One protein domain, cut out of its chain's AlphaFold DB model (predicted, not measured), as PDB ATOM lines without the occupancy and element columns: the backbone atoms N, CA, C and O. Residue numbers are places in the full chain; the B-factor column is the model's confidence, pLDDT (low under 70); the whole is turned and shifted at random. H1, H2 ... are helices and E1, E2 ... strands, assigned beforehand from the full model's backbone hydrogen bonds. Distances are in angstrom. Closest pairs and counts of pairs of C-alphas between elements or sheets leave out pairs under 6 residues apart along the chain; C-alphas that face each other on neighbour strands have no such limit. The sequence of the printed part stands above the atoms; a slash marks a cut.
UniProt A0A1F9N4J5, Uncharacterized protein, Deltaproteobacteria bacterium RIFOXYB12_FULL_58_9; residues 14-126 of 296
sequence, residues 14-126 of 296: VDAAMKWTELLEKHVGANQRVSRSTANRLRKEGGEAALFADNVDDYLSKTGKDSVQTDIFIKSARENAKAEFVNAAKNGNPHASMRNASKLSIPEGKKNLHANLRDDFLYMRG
ATOM      1  N   VAL A  14     145.618 185.060 207.615       89.06
ATOM      2  CA  VAL A  14     144.346 185.392 208.271       89.06
ATOM      3  C   VAL A  14     144.478 186.700 209.043       89.06
ATOM      4  O   VAL A  14     143.614 187.565 208.912       89.06
ATOM      5  N   ASP A  15     145.574 186.889 209.781       89.06
ATOM      6  CA  ASP A  15     145.838 188.144 210.498       89.06
ATOM      7  C   ASP A  15     145.946 189.333 209.533       89.06
ATOM      8  O   ASP A  15     145.423 190.417 209.804       89.06
ATOM      9  N   ALA A  16     146.584 189.133 208.378       90.31
ATOM     10  CA  ALA A  16     146.693 190.150 207.339       90.31
ATOM     11  C   ALA A  16     145.324 190.525 206.747       90.31
ATOM     12  O   ALA A  16     145.026 191.713 206.627       90.31
ATOM     13  N   ALA A  17     144.471 189.540 206.450       90.88
ATOM     14  CA  ALA A  17     143.112 189.777 205.964       90.88
ATOM     15  C   ALA A  17     142.231 190.483 207.010       90.88
ATOM     16  O   ALA A  17     141.454 191.381 206.675       90.88
ATOM     17  N   MET A  18     142.364 190.118 208.289       91.69
ATOM     18  CA  MET A  18     141.663 190.797 209.382       91.69
ATOM     19  C   MET A  18     142.110 192.252 209.497       91.69
ATOM     20  O   MET A  18     141.261 193.141 209.554       91.69
ATOM     21  N   LYS A  19     143.422 192.510 209.445       93.62
ATOM     22  CA  LYS A  19     143.945 193.875 209.527       93.62
ATOM     23  C   LYS A  19     143.523 194.731 208.340       93.62
ATOM     24  O   LYS A  19     143.120 195.870 208.538       93.62
ATOM     25  N   TRP A  20     143.561 194.169 207.137       94.00
ATOM     26  CA  TRP A  20     143.037 194.815 205.939       94.00
ATOM     27  C   TRP A  20     141.555 195.178 206.092       94.00
ATOM     28  O   TRP A  20     141.161 196.310 205.823       94.00
ATOM     29  N   THR A  21     140.744 194.249 206.611       92.69
ATOM     30  CA  THR A  21     139.307 194.478 206.812       92.69
ATOM     31  C   THR A  21     139.044 195.617 207.800       92.69
ATOM     32  O   THR A  21     138.144 196.419 207.569       92.69
ATOM     33  N   GLU A  22     139.815 195.713 208.888       91.88
ATOM     34  CA  GLU A  22     139.696 196.819 209.852       91.88
ATOM     35  C   GLU A  22     139.955 198.185 209.199       91.88
ATOM     36  O   GLU A  22     139.271 199.161 209.511       91.88
ATOM     37  N   LEU A  23     140.936 198.261 208.292       91.62
ATOM     38  CA  LEU A  23     141.232 199.488 207.551       91.62
ATOM     39  C   LEU A  23     140.088 199.820 206.590       91.62
ATOM     40  O   LEU A  23     139.560 200.931 206.629       91.62
ATOM     41  N   LEU A  24     139.633 198.840 205.805       91.31
ATOM     42  CA  LEU A  24     138.492 199.003 204.906       91.31
ATOM     43  C   LEU A  24     137.245 199.507 205.652       91.31
ATOM     44  O   LEU A  24     136.616 200.474 205.225       91.31
ATOM     45  N   GLU A  25     136.903 198.893 206.786       91.56
ATOM     46  CA  GLU A  25     135.740 199.264 207.601       91.56
ATOM     47  C   GLU A  25     135.831 200.707 208.113       91.56
ATOM     48  O   GLU A  25     134.855 201.460 208.034       91.56
ATOM     49  N   LYS A  26     137.024 201.131 208.552       90.44
ATOM     50  CA  LYS A  26     137.285 202.510 208.983       90.44
ATOM     51  C   LYS A  26     137.026 203.525 207.864       90.44
ATOM     52  O   LYS A  26     136.492 204.597 208.140       90.44
ATOM     53  N   HIS A  27     137.399 203.203 206.626       88.38
ATOM     54  CA  HIS A  27     137.279 204.116 205.484       88.38
ATOM     55  C   HIS A  27     135.882 204.122 204.850       88.38
ATOM     56  O   HIS A  27     135.376 205.166 204.423       88.38
ATOM     57  N   VAL A  28     135.222 202.968 204.812       85.81
ATOM     58  CA  VAL A  28     133.858 202.844 204.287       85.81
ATOM     59  C   VAL A  28     132.839 203.500 205.227       85.81
ATOM     60  O   VAL A  28     131.890 204.118 204.743       85.81
ATOM     61  N   GLY A  29     133.091 203.465 206.540       78.88
ATOM     62  CA  GLY A  29     132.277 204.124 207.561       78.88
ATOM     63  C   GLY A  29     131.106 203.265 208.052       78.88
ATOM     64  O   GLY A  29     130.514 202.486 207.305       78.88
ATOM     65  N   ALA A  30     130.758 203.408 209.334       70.62
ATOM     66  CA  ALA A  30     129.722 202.607 209.986       70.62
ATOM     67  C   ALA A  30     128.291 203.044 209.606       70.62
ATOM     68  O   ALA A  30     128.023 204.228 209.408       70.62
ATOM     69  N   ASN A  31     127.354 202.086 209.590       57.09
ATOM     70  CA  ASN A  31     125.901 202.297 209.455       57.09
ATOM     71  C   ASN A  31     125.432 203.009 208.171       57.09
ATOM     72  O   ASN A  31     124.394 203.672 208.167       57.09
ATOM     73  N   GLN A  32     126.166 202.852 207.070       75.38
ATOM     74  CA  GLN A  32     125.786 203.368 205.755       75.38
ATOM     75  C   GLN A  32     125.461 202.231 204.775       75.38
ATOM     76  O   GLN A  32     125.539 201.041 205.095       75.38
ATOM     77  N   ARG A  33     125.039 202.611 203.567       85.19
ATOM     78  CA  ARG A  33     125.020 201.708 202.417       85.19
ATOM     79  C   ARG A  33     126.271 201.959 201.586       85.19
ATOM     80  O   ARG A  33     126.567 203.101 201.245       85.19
ATOM     81  N   VAL A  34     126.962 200.890 201.230       82.25
ATOM     82  CA  VAL A  34     128.069 200.904 200.278       82.25
ATOM     83  C   VAL A  34     127.484 200.945 198.875       82.25
ATOM     84  O   VAL A  34     126.630 200.126 198.543       82.25
ATOM     85  N   SER A  35     127.907 201.920 198.078       81.44
ATOM     86  CA  SER A  35     127.499 202.125 196.682       81.44
ATOM     87  C   SER A  35     128.678 202.664 195.867       81.44
ATOM     88  O   SER A  35     129.718 202.997 196.435       81.44
ATOM     89  N   ARG A  36     128.510 202.857 194.554       75.12
ATOM     90  CA  ARG A  36     129.545 203.493 193.711       75.12
ATOM     91  C   ARG A  36     129.913 204.911 194.177       75.12
ATOM     92  O   ARG A  36     131.052 205.347 194.041       75.12
ATOM     93  N   SER A  37     128.985 205.628 194.819       73.81
ATOM     94  CA  SER A  37     129.297 206.931 195.433       73.81
ATOM     95  C   SER A  37     130.294 206.815 196.595       73.81
ATOM     96  O   SER A  37     131.097 207.723 196.804       73.81
ATOM     97  N   THR A  38     130.301 205.681 197.306       81.19
ATOM     98  CA  THR A  38     131.298 205.357 198.332       81.19
ATOM     99  C   THR A  38     132.675 205.183 197.699       81.19
ATOM    100  O   THR A  38     133.621 205.807 198.167       81.19
ATOM    101  N   ALA A  39     132.788 204.422 196.604       75.62
ATOM    102  CA  ALA A  39     134.050 204.273 195.872       75.62
ATOM    103  C   ALA A  39     134.576 205.628 195.373       75.62
ATOM    104  O   ALA A  39     135.734 205.976 195.591       75.62
ATOM    105  N   ASN A  40     133.702 206.462 194.802       75.50
ATOM    106  CA  ASN A  40     134.074 207.799 194.337       75.50
ATOM    107  C   ASN A  40     134.494 208.742 195.473       75.50
ATOM    108  O   ASN A  40     135.404 209.549 195.285       75.50
ATOM    109  N   ARG A  41     133.875 208.640 196.655       83.50
ATOM    110  CA  ARG A  41     134.325 209.362 197.854       83.50
ATOM    111  C   ARG A  41     135.733 208.919 198.256       83.50
ATOM    112  O   ARG A  41     136.598 209.773 198.405       83.50
ATOM    113  N   LEU A  42     135.964 207.612 198.371       81.25
ATOM    114  CA  LEU A  42     137.261 207.040 198.746       81.25
ATOM    115  C   LEU A  42     138.383 207.475 197.791       81.25
ATOM    116  O   LEU A  42     139.461 207.861 198.235       81.25
ATOM    117  N   ARG A  43     138.108 207.512 196.481       78.12
ATOM    118  CA  ARG A  43     139.043 208.043 195.473       78.12
ATOM    119  C   ARG A  43     139.372 209.515 195.690       78.12
ATOM    120  O   ARG A  43     140.532 209.900 195.589       78.12
ATOM    121  N   LYS A  44     138.355 210.336 195.969       75.38
ATOM    122  CA  LYS A  44     138.517 211.782 196.196       75.38
ATOM    123  C   LYS A  44     139.261 212.094 197.490       75.38
ATOM    124  O   LYS A  44     139.992 213.077 197.528       75.38
ATOM    125  N   GLU A  45     139.077 211.277 198.525       76.50
ATOM    126  CA  GLU A  45     139.817 211.392 199.786       76.50
ATOM    127  C   GLU A  45     141.322 211.164 199.594       76.50
ATOM    128  O   GLU A  45     142.118 211.758 200.317       76.50
ATOM    129  N   GLY A  46     141.716 210.373 198.588       72.25
ATOM    130  CA  GLY A  46     143.121 210.130 198.269       72.25
ATOM    131  C   GLY A  46     143.837 209.287 199.329       72.25
ATOM    132  O   GLY A  46     143.213 208.671 200.200       72.25
ATOM    133  N   GLY A  47     145.167 209.225 199.238       79.31
ATOM    134  CA  GLY A  47     145.996 208.495 200.196       79.31
ATOM    135  C   GLY A  47     145.593 207.023 200.351       79.31
ATOM    136  O   GLY A  47     145.364 206.311 199.375       79.31
ATOM    137  N   GLU A  48     145.504 206.564 201.601       81.31
ATOM    138  CA  GLU A  48     145.113 205.190 201.946       81.31
ATOM    139  C   GLU A  48     143.668 204.859 201.546       81.31
ATOM    140  O   GLU A  48     143.386 203.733 201.150       81.31
ATOM    141  N   ALA A  49     142.753 205.833 201.605       82.00
ATOM    142  CA  ALA A  49     141.342 205.603 201.300       82.00
ATOM    143  C   ALA A  49     141.137 205.184 199.836       82.00
ATOM    144  O   ALA A  49     140.315 204.313 199.553       82.00
ATOM    145  N   ALA A  50     141.917 205.765 198.918       78.81
ATOM    146  CA  ALA A  50     141.810 205.506 197.486       78.81
ATOM    147  C   ALA A  50     142.113 204.048 197.107       78.81
ATOM    148  O   ALA A  50     141.514 203.543 196.159       78.81
ATOM    149  N   LEU A  51     142.967 203.360 197.872       79.88
ATOM    150  CA  LEU A  51     143.282 201.940 197.673       79.88
ATOM    151  C   LEU A  51     142.035 201.053 197.821       79.88
ATOM    152  O   LEU A  51     141.787 200.133 197.047       79.88
ATOM    153  N   PHE A  52     141.166 201.400 198.768       85.56
ATOM    154  CA  PHE A  52     139.971 200.617 199.063       85.56
ATOM    155  C   PHE A  52     138.811 200.846 198.087       85.56
ATOM    156  O   PHE A  52     137.833 200.096 198.118       85.56
ATOM    157  N   ALA A  53     138.890 201.855 197.214       81.19
ATOM    158  CA  ALA A  53     137.813 202.170 196.277       81.19
ATOM    159  C   ALA A  53     137.557 201.035 195.276       81.19
ATOM    160  O   ALA A  53     136.406 200.698 194.997       81.19
ATOM    161  N   ASP A  54     138.622 200.398 194.791       75.88
ATOM    162  CA  ASP A  54     138.518 199.335 193.790       75.88
ATOM    163  C   ASP A  54     137.919 198.052 194.378       75.88
ATOM    164  O   ASP A  54     137.211 197.320 193.691       75.88
ATOM    165  N   ASN A  55     138.093 197.827 195.683       78.75
ATOM    166  CA  ASN A  55     137.440 196.738 196.408       78.75
ATOM    167  C   ASN A  55     135.922 196.939 196.541       78.75
ATOM    168  O   ASN A  55     135.159 195.970 196.525       78.75
ATOM    169  N   VAL A  56     135.468 198.191 196.652       78.94
ATOM    170  CA  VAL A  56     134.036 198.519 196.646       78.94
ATOM    171  C   VAL A  56     133.434 198.259 195.264       78.94
ATOM    172  O   VAL A  56     132.410 197.579 195.163       78.94
ATOM    173  N   ASP A  57     134.076 198.752 194.205       75.69
ATOM    174  CA  ASP A  57     133.563 198.598 192.841       75.69
ATOM    175  C   ASP A  57     133.595 197.148 192.355       75.69
ATOM    176  O   ASP A  57     132.635 196.703 191.721       75.69
ATOM    177  N   ASP A  58     134.641 196.389 192.691       73.31
ATOM    178  CA  ASP A  58     134.729 194.959 192.385       73.31
ATOM    179  C   ASP A  58     133.579 194.179 193.040       73.31
ATOM    180  O   ASP A  58     132.894 193.397 192.378       73.31
ATOM    181  N   TYR A  59     133.283 194.449 194.316       74.00
ATOM    182  CA  TYR A  59     132.174 193.799 195.015       74.00
ATOM    183  C   TYR A  59     130.811 194.109 194.381       74.00
ATOM    184  O   TYR A  59     130.007 193.201 194.144       74.00
ATOM    185  N   LEU A  60     130.526 195.389 194.118       71.94
ATOM    186  CA  LEU A  60     129.246 195.803 193.538       71.94
ATOM    187  C   LEU A  60     129.088 195.245 192.119       71.94
ATOM    188  O   LEU A  60     128.023 194.724 191.791       71.94
ATOM    189  N   SER A  61     130.168 195.249 191.327       70.81
ATOM    190  CA  SER A  61     130.199 194.659 189.982       70.81
ATOM    191  C   SER A  61     129.930 193.151 190.018       70.81
ATOM    192  O   SER A  61     129.075 192.663 189.285       70.81
ATOM    193  N   LYS A  62     130.609 192.399 190.896       68.25
ATOM    194  CA  LYS A  62     130.448 190.936 191.008       68.25
ATOM    195  C   LYS A  62     129.070 190.517 191.506       68.25
ATOM    196  O   LYS A  62     128.597 189.435 191.171       68.25
ATOM    197  N   THR A  63     128.442 191.340 192.341       64.38
ATOM    198  CA  THR A  63     127.131 191.027 192.924       64.38
ATOM    199  C   THR A  63     125.953 191.589 192.131       64.38
ATOM    200  O   THR A  63     124.818 191.235 192.448       64.38
ATOM    201  N   GLY A  64     126.198 192.454 191.140       63.94
ATOM    202  CA  GLY A  64     125.154 193.138 190.370       63.94
ATOM    203  C   GLY A  64     124.288 194.076 191.218       63.94
ATOM    204  O   GLY A  64     123.140 194.340 190.876       63.94
ATOM    205  N   LYS A  65     124.788 194.529 192.376       64.31
ATOM    206  CA  LYS A  65     124.025 195.367 193.311       64.31
ATOM    207  C   LYS A  65     124.421 196.829 193.168       64.31
ATOM    208  O   LYS A  65     125.598 197.159 193.257       64.31
ATOM    209  N   ASP A  66     123.431 197.716 193.114       65.50
ATOM    210  CA  ASP A  66     123.663 199.169 193.158       65.50
ATOM    211  C   ASP A  66     124.150 199.647 194.530       65.50
ATOM    212  O   ASP A  66     124.917 200.606 194.658       65.50
ATOM    213  N   SER A  67     123.664 198.995 195.589       80.69
ATOM    214  CA  SER A  67     124.098 199.264 196.953       80.69
ATOM    215  C   SER A  67     123.834 198.099 197.902       80.69
ATOM    216  O   SER A  67     122.898 197.318 197.722       80.69
ATOM    217  N   VAL A  68     124.613 198.027 198.977       82.81
ATOM    218  CA  VAL A  68     124.517 196.996 200.018       82.81
ATOM    219  C   VAL A  68     124.731 197.623 201.397       82.81
ATOM    220  O   VAL A  68     125.367 198.665 201.501       82.81
ATOM    221  N   GLN A  69     124.192 197.037 202.469       87.75
ATOM    222  CA  GLN A  69     124.520 197.510 203.820       87.75
ATOM    223  C   GLN A  69     126.009 197.276 204.127       87.75
ATOM    224  O   GLN A  69     126.574 196.261 203.706       87.75
ATOM    225  N   THR A  70     126.647 198.216 204.835       89.25
ATOM    226  CA  THR A  70     128.084 198.137 205.139       89.25
ATOM    227  C   THR A  70     128.465 196.848 205.861       89.25
ATOM    228  O   THR A  70     129.467 196.242 205.509       89.25
ATOM    229  N   ASP A  71     127.681 196.378 206.826       89.62
ATOM    230  CA  ASP A  71     127.959 195.142 207.568       89.62
ATOM    231  C   ASP A  71     127.992 193.900 206.657       89.62
ATOM    232  O   ASP A  71     128.892 193.064 206.772       89.62
ATOM    233  N   ILE A  72     127.066 193.812 205.697       89.25
ATOM    234  CA  ILE A  72     127.031 192.747 204.686       89.25
ATOM    235  C   ILE A  72     128.260 192.837 203.772       89.25
ATOM    236  O   ILE A  72     128.904 191.816 203.512       89.25
ATOM    237  N   PHE A  73     128.602 194.044 203.309       90.56
ATOM    238  CA  PHE A  73     129.793 194.278 202.492       90.56
ATOM    239  C   PHE A  73     131.068 193.870 203.233       90.56
ATOM    240  O   PHE A  73     131.817 193.036 202.734       90.56
ATOM    241  N   ILE A  74     131.281 194.386 204.446       92.25
ATOM    242  CA  ILE A  74     132.472 194.122 205.261       92.25
ATOM    243  C   ILE A  74     132.592 192.636 205.590       92.25
ATOM    244  O   ILE A  74     133.681 192.072 205.487       92.25
ATOM    245  N   LYS A  75     131.483 191.961 205.920       89.62
ATOM    246  CA  LYS A  75     131.487 190.511 206.142       89.62
ATOM    247  C   LYS A  75     131.948 189.756 204.895       89.62
ATOM    248  O   LYS A  75     132.765 188.847 205.009       89.62
ATOM    249  N   SER A  76     131.451 190.127 203.718       86.19
ATOM    250  CA  SER A  76     131.838 189.466 202.471       86.19
ATOM    251  C   SER A  76     133.274 189.784 202.058       86.19
ATOM    252  O   SER A  76     134.002 188.880 201.656       86.19
ATOM    253  N   ALA A  77     133.692 191.043 202.186       87.06
ATOM    254  CA  ALA A  77     135.048 191.490 201.901       87.06
ATOM    255  C   ALA A  77     136.062 190.761 202.792       87.06
ATOM    256  O   ALA A  77     137.086 190.294 202.303       87.06
ATOM    257  N   ARG A  78     135.733 190.567 204.077       89.19
ATOM    258  CA  ARG A  78     136.546 189.796 205.025       89.19
ATOM    259  C   ARG A  78     136.760 188.358 204.574       89.19
ATOM    260  O   ARG A  78     137.887 187.873 204.605       89.19
ATOM    261  N   GLU A  79     135.692 187.656 204.207       85.12
ATOM    262  CA  GLU A  79     135.799 186.254 203.792       85.12
ATOM    263  C   GLU A  79     136.545 186.115 202.459       85.12
ATOM    264  O   GLU A  79     137.382 185.222 202.324       85.12
ATOM    265  N   ASN A  80     136.332 187.049 201.525       85.25
ATOM    266  CA  ASN A  80     137.095 187.101 200.281       85.25
ATOM    267  C   ASN A  80     138.589 187.340 200.541       85.25
ATOM    268  O   ASN A  80     139.425 186.553 200.106       85.25
ATOM    269  N   ALA A  81     138.933 188.366 201.324       87.62
ATOM    270  CA  ALA A  81     140.318 188.673 201.664       87.62
ATOM    271  C   ALA A  81     141.004 187.506 202.389       87.62
ATOM    272  O   ALA A  81     142.147 187.182 202.084       87.62
ATOM    273  N   LYS A  82     140.315 186.811 203.302       88.00
ATOM    274  CA  LYS A  82     140.866 185.601 203.933       88.00
ATOM    275  C   LYS A  82     141.204 184.531 202.900       88.00
ATOM    276  O   LYS A  82     142.298 183.978 202.956       88.00
ATOM    277  N   ALA A  83     140.284 184.230 201.982       84.00
ATOM    278  CA  ALA A  83     140.508 183.223 200.949       84.00
ATOM    279  C   ALA A  83     141.695 183.600 200.049       84.00
ATOM    280  O   ALA A  83     142.600 182.792 199.859       84.00
ATOM    281  N   GLU A  84     141.728 184.844 199.582       85.19
ATOM    282  CA  GLU A  84     142.772 185.411 198.726       85.19
ATOM    283  C   GLU A  84     144.155 185.372 199.377       85.19
ATOM    284  O   GLU A  84     145.101 184.808 198.829       85.19
ATOM    285  N   PHE A  85     144.277 185.891 200.598       88.00
ATOM    286  CA  PHE A  85     145.555 185.946 201.307       88.00
ATOM    287  C   PHE A  85     146.072 184.546 201.636       88.00
ATOM    288  O   PHE A  85     147.270 184.282 201.519       88.00
ATOM    289  N   VAL A  86     145.175 183.629 202.010       85.81
ATOM    290  CA  VAL A  86     145.518 182.226 202.257       85.81
ATOM    291  C   VAL A  86     145.941 181.527 200.963       85.81
ATOM    292  O   VAL A  86     146.912 180.773 200.977       85.81
ATOM    293  N   ASN A  87     145.255 181.762 199.845       82.00
ATOM    294  CA  ASN A  87     145.614 181.180 198.552       82.00
ATOM    295  C   ASN A  87     146.958 181.718 198.046       82.00
ATOM    296  O   ASN A  87     147.802 180.936 197.601       82.00
ATOM    297  N   ALA A  88     147.203 183.019 198.208       84.38
ATOM    298  CA  ALA A  88     148.466 183.649 197.849       84.38
ATOM    299  C   ALA A  88     149.648 183.078 198.649       84.38
ATOM    300  O   ALA A  88     150.690 182.753 198.074       84.38
ATOM    301  N   ALA A  89     149.446 182.871 199.953       84.00
ATOM    302  CA  ALA A  89     150.390 182.256 200.889       84.00
ATOM    303  C   ALA A  89     150.719 180.783 200.566       84.00
ATOM    304  O   ALA A  89     151.812 180.298 200.860       84.00
ATOM    305  N   LYS A  90     149.789 180.057 199.936       79.31
ATOM    306  CA  LYS A  90     149.987 178.660 199.511       79.31
ATOM    307  C   LYS A  90     150.767 178.522 198.203       79.31
ATOM    308  O   LYS A  90     150.977 177.398 197.753       79.31
ATOM    309  N   ASN A  91     151.181 179.635 197.590       68.94
ATOM    310  CA  ASN A  91     151.968 179.662 196.358       68.94
ATOM    311  C   ASN A  91     151.358 178.806 195.226       68.94
ATOM    312  O   ASN A  91     152.060 178.054 194.552       68.94
ATOM    313  N   GLY A  92     150.032 178.869 195.065       56.59
ATOM    314  CA  GLY A  92     149.315 178.108 194.039       56.59
ATOM    315  C   GLY A  92     149.168 176.607 194.320       56.59
ATOM    316  O   GLY A  92     148.810 175.876 193.407       56.59
ATOM    317  N   ASN A  93     149.423 176.124 195.546       59.62
ATOM    318  CA  ASN A  93     149.091 174.753 195.942       59.62
ATOM    319  C   ASN A  93     147.647 174.679 196.496       59.62
ATOM    320  O   ASN A  93     147.437 174.960 197.684       59.62
ATOM    321  N   PRO A  94     146.648 174.269 195.688       57.78
ATOM    322  CA  PRO A  94     145.243 174.229 196.101       57.78
ATOM    323  C   PRO A  94     144.962 173.201 197.209       57.78
ATOM    324  O   PRO A  94     143.913 173.262 197.847       57.78
ATOM    325  N   HIS A  95     145.892 172.275 197.476       57.12
ATOM    326  CA  HIS A  95     145.730 171.205 198.468       57.12
ATOM    327  C   HIS A  95     146.263 171.552 199.858       57.12
ATOM    328  O   HIS A  95     146.017 170.814 200.815       57.12
ATOM    329  N   ALA A  96     146.983 172.664 200.014       57.53
ATOM    330  CA  ALA A  96     147.355 173.120 201.344       57.53
ATOM    331  C   ALA A  96     146.079 173.536 202.100       57.53
ATOM    332  O   ALA A  96     145.248 174.287 201.592       57.53
ATOM    333  N   SER A  97     145.881 173.031 203.317       58.16
ATOM    334  CA  SER A  97     144.732 173.408 204.150       58.16
ATOM    335  C   SER A  97     144.854 174.869 204.612       58.16
ATOM    336  O   SER A  97     145.954 175.421 204.636       58.16
ATOM    337  N   MET A  98     143.749 175.527 205.000       56.59
ATOM    338  CA  MET A  98     143.809 176.894 205.566       56.59
ATOM    339  C   MET A  98     144.740 176.989 206.789       56.59
ATOM    340  O   MET A  98     145.364 178.020 206.993       56.59
ATOM    341  N   ARG A  99     144.882 175.904 207.567       54.88
ATOM    342  CA  ARG A  99     145.788 175.832 208.729       54.88
ATOM    343  C   ARG A  99     147.268 175.682 208.364       54.88
ATOM    344  O   ARG A  99     148.110 175.917 209.220       54.88
ATOM    345  N   ASN A 100     147.577 175.285 207.130       55.03
ATOM    346  CA  ASN A 100     148.940 175.011 206.666       55.03
ATOM    347  C   ASN A 100     149.491 176.115 205.749       55.03
ATOM    348  O   ASN A 100     150.534 175.917 205.130       55.03
ATOM    349  N   ALA A 101     148.792 177.247 205.613       60.97
ATOM    350  CA  ALA A 101     149.269 178.358 204.802       60.97
ATOM    351  C   ALA A 101     150.522 178.969 205.449       60.97
ATOM    352  O   ALA A 101     150.468 179.580 206.515       60.97
ATOM    353  N   SER A 102     151.667 178.758 204.810       67.00
ATOM    354  CA  SER A 102     152.926 179.418 205.136       67.00
ATOM    355  C   SER A 102     152.749 180.930 205.006       67.00
ATOM    356  O   SER A 102     152.191 181.387 204.023       67.00
ATOM    357  N   LYS A 103     153.180 181.693 206.016       80.56
ATOM    358  CA  LYS A 103     153.105 183.168 206.106       80.56
ATOM    359  C   LYS A 103     153.156 183.889 204.749       80.56
ATOM    360  O   LYS A 103     154.013 183.576 203.935       80.56
ATOM    361  N   LEU A 104     152.343 184.930 204.564       84.38
ATOM    362  CA  LEU A 104     152.278 185.674 203.300       84.38
ATOM    363  C   LEU A 104     153.464 186.643 203.147       84.38
ATOM    364  O   LEU A 104     153.500 187.709 203.770       84.38
ATOM    365  N   SER A 105     154.455 186.293 202.328       85.50
ATOM    366  CA  SER A 105     155.607 187.152 202.034       85.50
ATOM    367  C   SER A 105     155.325 188.196 200.948       85.50
ATOM    368  O   SER A 105     154.308 188.163 200.261       85.50
ATOM    369  N   ILE A 106     156.245 189.156 200.784       84.69
ATOM    370  CA  ILE A 106     156.143 190.182 199.733       84.69
ATOM    371  C   ILE A 106     156.165 189.566 198.327       84.69
ATOM    372  O   ILE A 106     155.302 189.940 197.537       84.69
ATOM    373  N   PRO A 107     157.086 188.640 197.979       81.69
ATOM    374  CA  PRO A 107     157.050 187.979 196.674       81.69
ATOM    375  C   PRO A 107     155.724 187.268 196.385       81.69
ATOM    376  O   PRO A 107     155.167 187.444 195.305       81.69
ATOM    377  N   GLU A 108     155.193 186.517 197.353       80.88
ATOM    378  CA  GLU A 108     153.915 185.807 197.200       80.88
ATOM    379  C   GLU A 108     152.748 186.782 197.055       80.88
ATOM    380  O   GLU A 108     151.945 186.631 196.142       80.88
ATOM    381  N   GLY A 109     152.689 187.827 197.887       79.38
ATOM    382  CA  GLY A 109     151.661 188.859 197.779       79.38
ATOM    383  C   GLY A 109     151.702 189.607 196.443       79.38
ATOM    384  O   GLY A 109     150.658 189.892 195.875       79.38
ATOM    385  N   LYS A 110     152.893 189.871 195.888       79.75
ATOM    386  CA  LYS A 110     153.033 190.507 194.565       79.75
ATOM    387  C   LYS A 110     152.560 189.622 193.417       79.75
ATOM    388  O   LYS A 110     152.023 190.142 192.445       79.75
ATOM    389  N   LYS A 111     152.836 188.321 193.506       79.12
ATOM    390  CA  LYS A 111     152.604 187.366 192.418       79.12
ATOM    391  C   LYS A 111     151.188 186.796 192.427       79.12
ATOM    392  O   LYS A 111     150.630 186.575 191.361       79.12
ATOM    393  N   ASN A 112     150.647 186.523 193.614       76.94
ATOM    394  CA  ASN A 112     149.497 185.636 193.770       76.94
ATOM    395  C   ASN A 112     148.237 186.329 194.315       76.94
ATOM    396  O   ASN A 112     147.191 185.692 194.324       76.94
ATOM    397  N   LEU A 113     148.311 187.579 194.795       73.75
ATOM    398  CA  LEU A 113     147.105 188.345 195.139       73.75
ATOM    399  C   LEU A 113     146.512 188.991 193.887       73.75
ATOM    400  O   LEU A 113     147.247 189.524 193.051       73.75
ATOM    401  N   HIS A 114     145.182 189.022 193.817       75.38
ATOM    402  CA  HIS A 114     144.466 189.856 192.857       75.38
ATOM    403  C   HIS A 114     144.844 191.340 192.997       75.38
ATOM    404  O   HIS A 114     145.186 191.810 194.085       75.38
ATOM    405  N   ALA A 115     144.777 192.083 191.887       72.00
ATOM    406  CA  ALA A 115     145.274 193.458 191.791       72.00
ATOM    407  C   ALA A 115     144.715 194.392 192.882       72.00
ATOM    408  O   ALA A 115     145.481 195.134 193.494       72.00
ATOM    409  N   ASN A 116     143.420 194.277 193.190       71.56
ATOM    410  CA  ASN A 116     142.726 195.068 194.212       71.56
ATOM    411  C   ASN A 116     143.186 194.803 195.658       71.56
ATOM    412  O   ASN A 116     142.986 195.649 196.518       71.56
ATOM    413  N   LEU A 117     143.795 193.649 195.944       80.81
ATOM    414  CA  LEU A 117     144.329 193.312 197.271       80.81
ATOM    415  C   LEU A 117     145.857 193.371 197.323       80.81
ATOM    416  O   LEU A 117     146.441 193.527 198.399       80.81
ATOM    417  N   ARG A 118     146.519 193.233 196.172       83.56
ATOM    418  CA  ARG A 118     147.975 193.292 196.043       83.56
ATOM    419  C   ARG A 118     148.511 194.641 196.502       83.56
ATOM    420  O   ARG A 118     149.430 194.682 197.322       83.56
ATOM    421  N   ASP A 119     147.944 195.723 195.988       82.06
ATOM    422  CA  ASP A 119     148.434 197.074 196.254       82.06
ATOM    423  C   ASP A 119     148.154 197.471 197.713       82.06
ATOM    424  O   ASP A 119     149.055 197.948 198.410       82.06
ATOM    425  N   ASP A 120     146.981 197.108 198.231       86.25
ATOM    426  CA  ASP A 120     146.607 197.243 199.642       86.25
ATOM    427  C   ASP A 120     147.577 196.494 200.565       86.25
ATOM    428  O   ASP A 120     148.053 197.026 201.574       86.25
ATOM    429  N   PHE A 121     147.924 195.251 200.217       87.19
ATOM    430  CA  PHE A 121     148.885 194.453 200.973       87.19
ATOM    431  C   PHE A 121     150.284 195.077 200.959       87.19
ATOM    432  O   PHE A 121     150.948 195.147 202.001       87.19
ATOM    433  N   LEU A 122     150.740 195.564 199.802       85.62
ATOM    434  CA  LEU A 122     152.025 196.249 199.685       85.62
ATOM    435  C   LEU A 122     152.047 197.548 200.490       85.62
ATOM    436  O   LEU A 122     153.060 197.822 201.140       85.62
ATOM    437  N   TYR A 123     150.951 198.304 200.515       87.06
ATOM    438  CA  TYR A 123     150.808 199.488 201.357       87.06
ATOM    439  C   TYR A 123     150.890 199.129 202.845       87.06
ATOM    440  O   TYR A 123     151.749 199.657 203.556       87.06
ATOM    441  N   MET A 124     150.106 198.147 203.310       88.94
ATOM    442  CA  MET A 124     150.155 197.685 204.706       88.94
ATOM    443  C   MET A 124     151.550 197.205 205.119       88.94
ATOM    444  O   MET A 124     151.943 197.327 206.283       88.94
ATOM    445  N   ARG A 125     152.325 196.664 204.176       88.94
ATOM    446  CA  ARG A 125     153.705 196.219 204.395       88.94
ATOM    447  C   ARG A 125     154.758 197.314 204.184       88.94
ATOM    448  O   ARG A 125     155.941 197.030 204.352       88.94
ATOM    449  N   GLY A 126     154.363 198.546 203.858       84.50
ATOM    450  CA  GLY A 126     155.262 199.690 203.665       84.50
ATOM    451  C   GLY A 126     156.063 199.664 202.356       84.50
ATOM    452  O   GLY A 126     157.081 200.345 202.247       84.50
TER     453      GLY A 126
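This is residues 14 to 126 of the 296 residues of an uncharacterized protein of Deltaproteobacteria bacterium RIFOXYB12_FULL_58_9 (UniProt A0A1F9N4J5). Two long helices, H1 and H5, run side by side in opposite ways as a two-helix layer, and the five shorter helices lie over one side of it. H2 and H4 make an antiparallel pair set crosswise near the end where H1 finishes and H5 starts, the hairpin H6 and H7 lies crosswise nearer the other end, and small H3 sits between these two pairs. A tiny ribbon of two antiparallel strands, E1 and E2, lies at the first end, and a long loop, residues 90 to 105, lies at the far end. The printed part has 113 residues, with seven named helices and two named strands in the order H1 E1 H2 H3 H4 E2 H5 H6 H7, and its class is mostly helix. It is compact, with a radius of gyration of the C-alphas of 14.0 A and spans of 38 by 27 by 20 A.

The sheet has two neighbour strands, E1, residues 33 to 35, and E2, residues 67 to 69; they are antiparallel, with 152 degrees between their directions. N 34 and O 68 are 2.8 A apart and N 68 and O 34 are 2.9 A apart, both within hydrogen-bond range. H5, residues 70 to 89, follows E2 directly, and the closest C-alphas of E1 and H5 are those of Arg 33 and Thr 70, 5.4 A apart. H1, residues 14 to 28, touches H5, closest at the C-alphas of Ala 17 and Lys 82, 5.2 A; they run opposite ways at a shallow tilt of 33 degrees, only just short of steep. H2, residues 36 to 45, touches H4, residues 53 to 63, closest at the C-alphas of Ala 39 and Ala 53, 4.3 A, at a shallow tilt of 10 degrees, opposite ways. H4 only just touches H5, with 3 pairs of C-alphas within 8 A, made by residues 73 to 77 of H5 alone; the closest C-alphas are those of Tyr 59 and Ala 77, 7.8 A apart, and the lines are about perpendicular at 80 degrees. H3, residues 47 to 51, and H2 touch only at the corner, with the C-alphas of Arg 43 and Ala 50 closest at 4.3 A. H6, residues 106 to 112, and H7, residues 115 to 124, form a helical hairpin at a shallow tilt of 10 degrees, with the C-alphas of Lys 110 and Arg 118 closest at 6.0 A. Residues 85 to 89 of H5 alone touch H6, about perpendicular at 77 degrees, with the C-alphas of Ala 88 and Asn 112 closest at 4.7 A. H7 is the hub, touching H1, H3, H4 and H6; its closest C-alphas with H1 are those of Trp 20 and Asp 120, 7.6 A apart. In H1, H2, H4, H5 and H6 every O i to N i+4 pair is within hydrogen-bond range; in H7 4 of 6 are, and in H3 0 of 1, beside 1 of 2 O i to N i+3 pairs.

H1, residues 14 to 28, begins with C-alpha 14 at (144.346, 185.392, 208.271) and is 20.7 A long. E1 is residues 33 to 35, H2 residues 36 to 45, H3 residues 47 to 51, H4 residues 53 to 63, 15.8 A long, and E2 residues 67 to 69. H5, residues 70 to 89, is 27.7 A long, with C-alpha 89 at (150.390, 182.256, 200.889). H6 is residues 106 to 112, and H7, residues 115 to 124, ends with C-alpha 124 at (150.155, 197.685, 204.706).

The two C-alphas farthest apart are those of Lys 44 and His 95, 41.3 A. The printed part has no cut. The link from H5 to H6, 16 residues, is long; the other links are tight. The mean pLDDT of the printed part is 79.5, and residue 31, residues 62 to 66 and residues 91 to 102 are under 70.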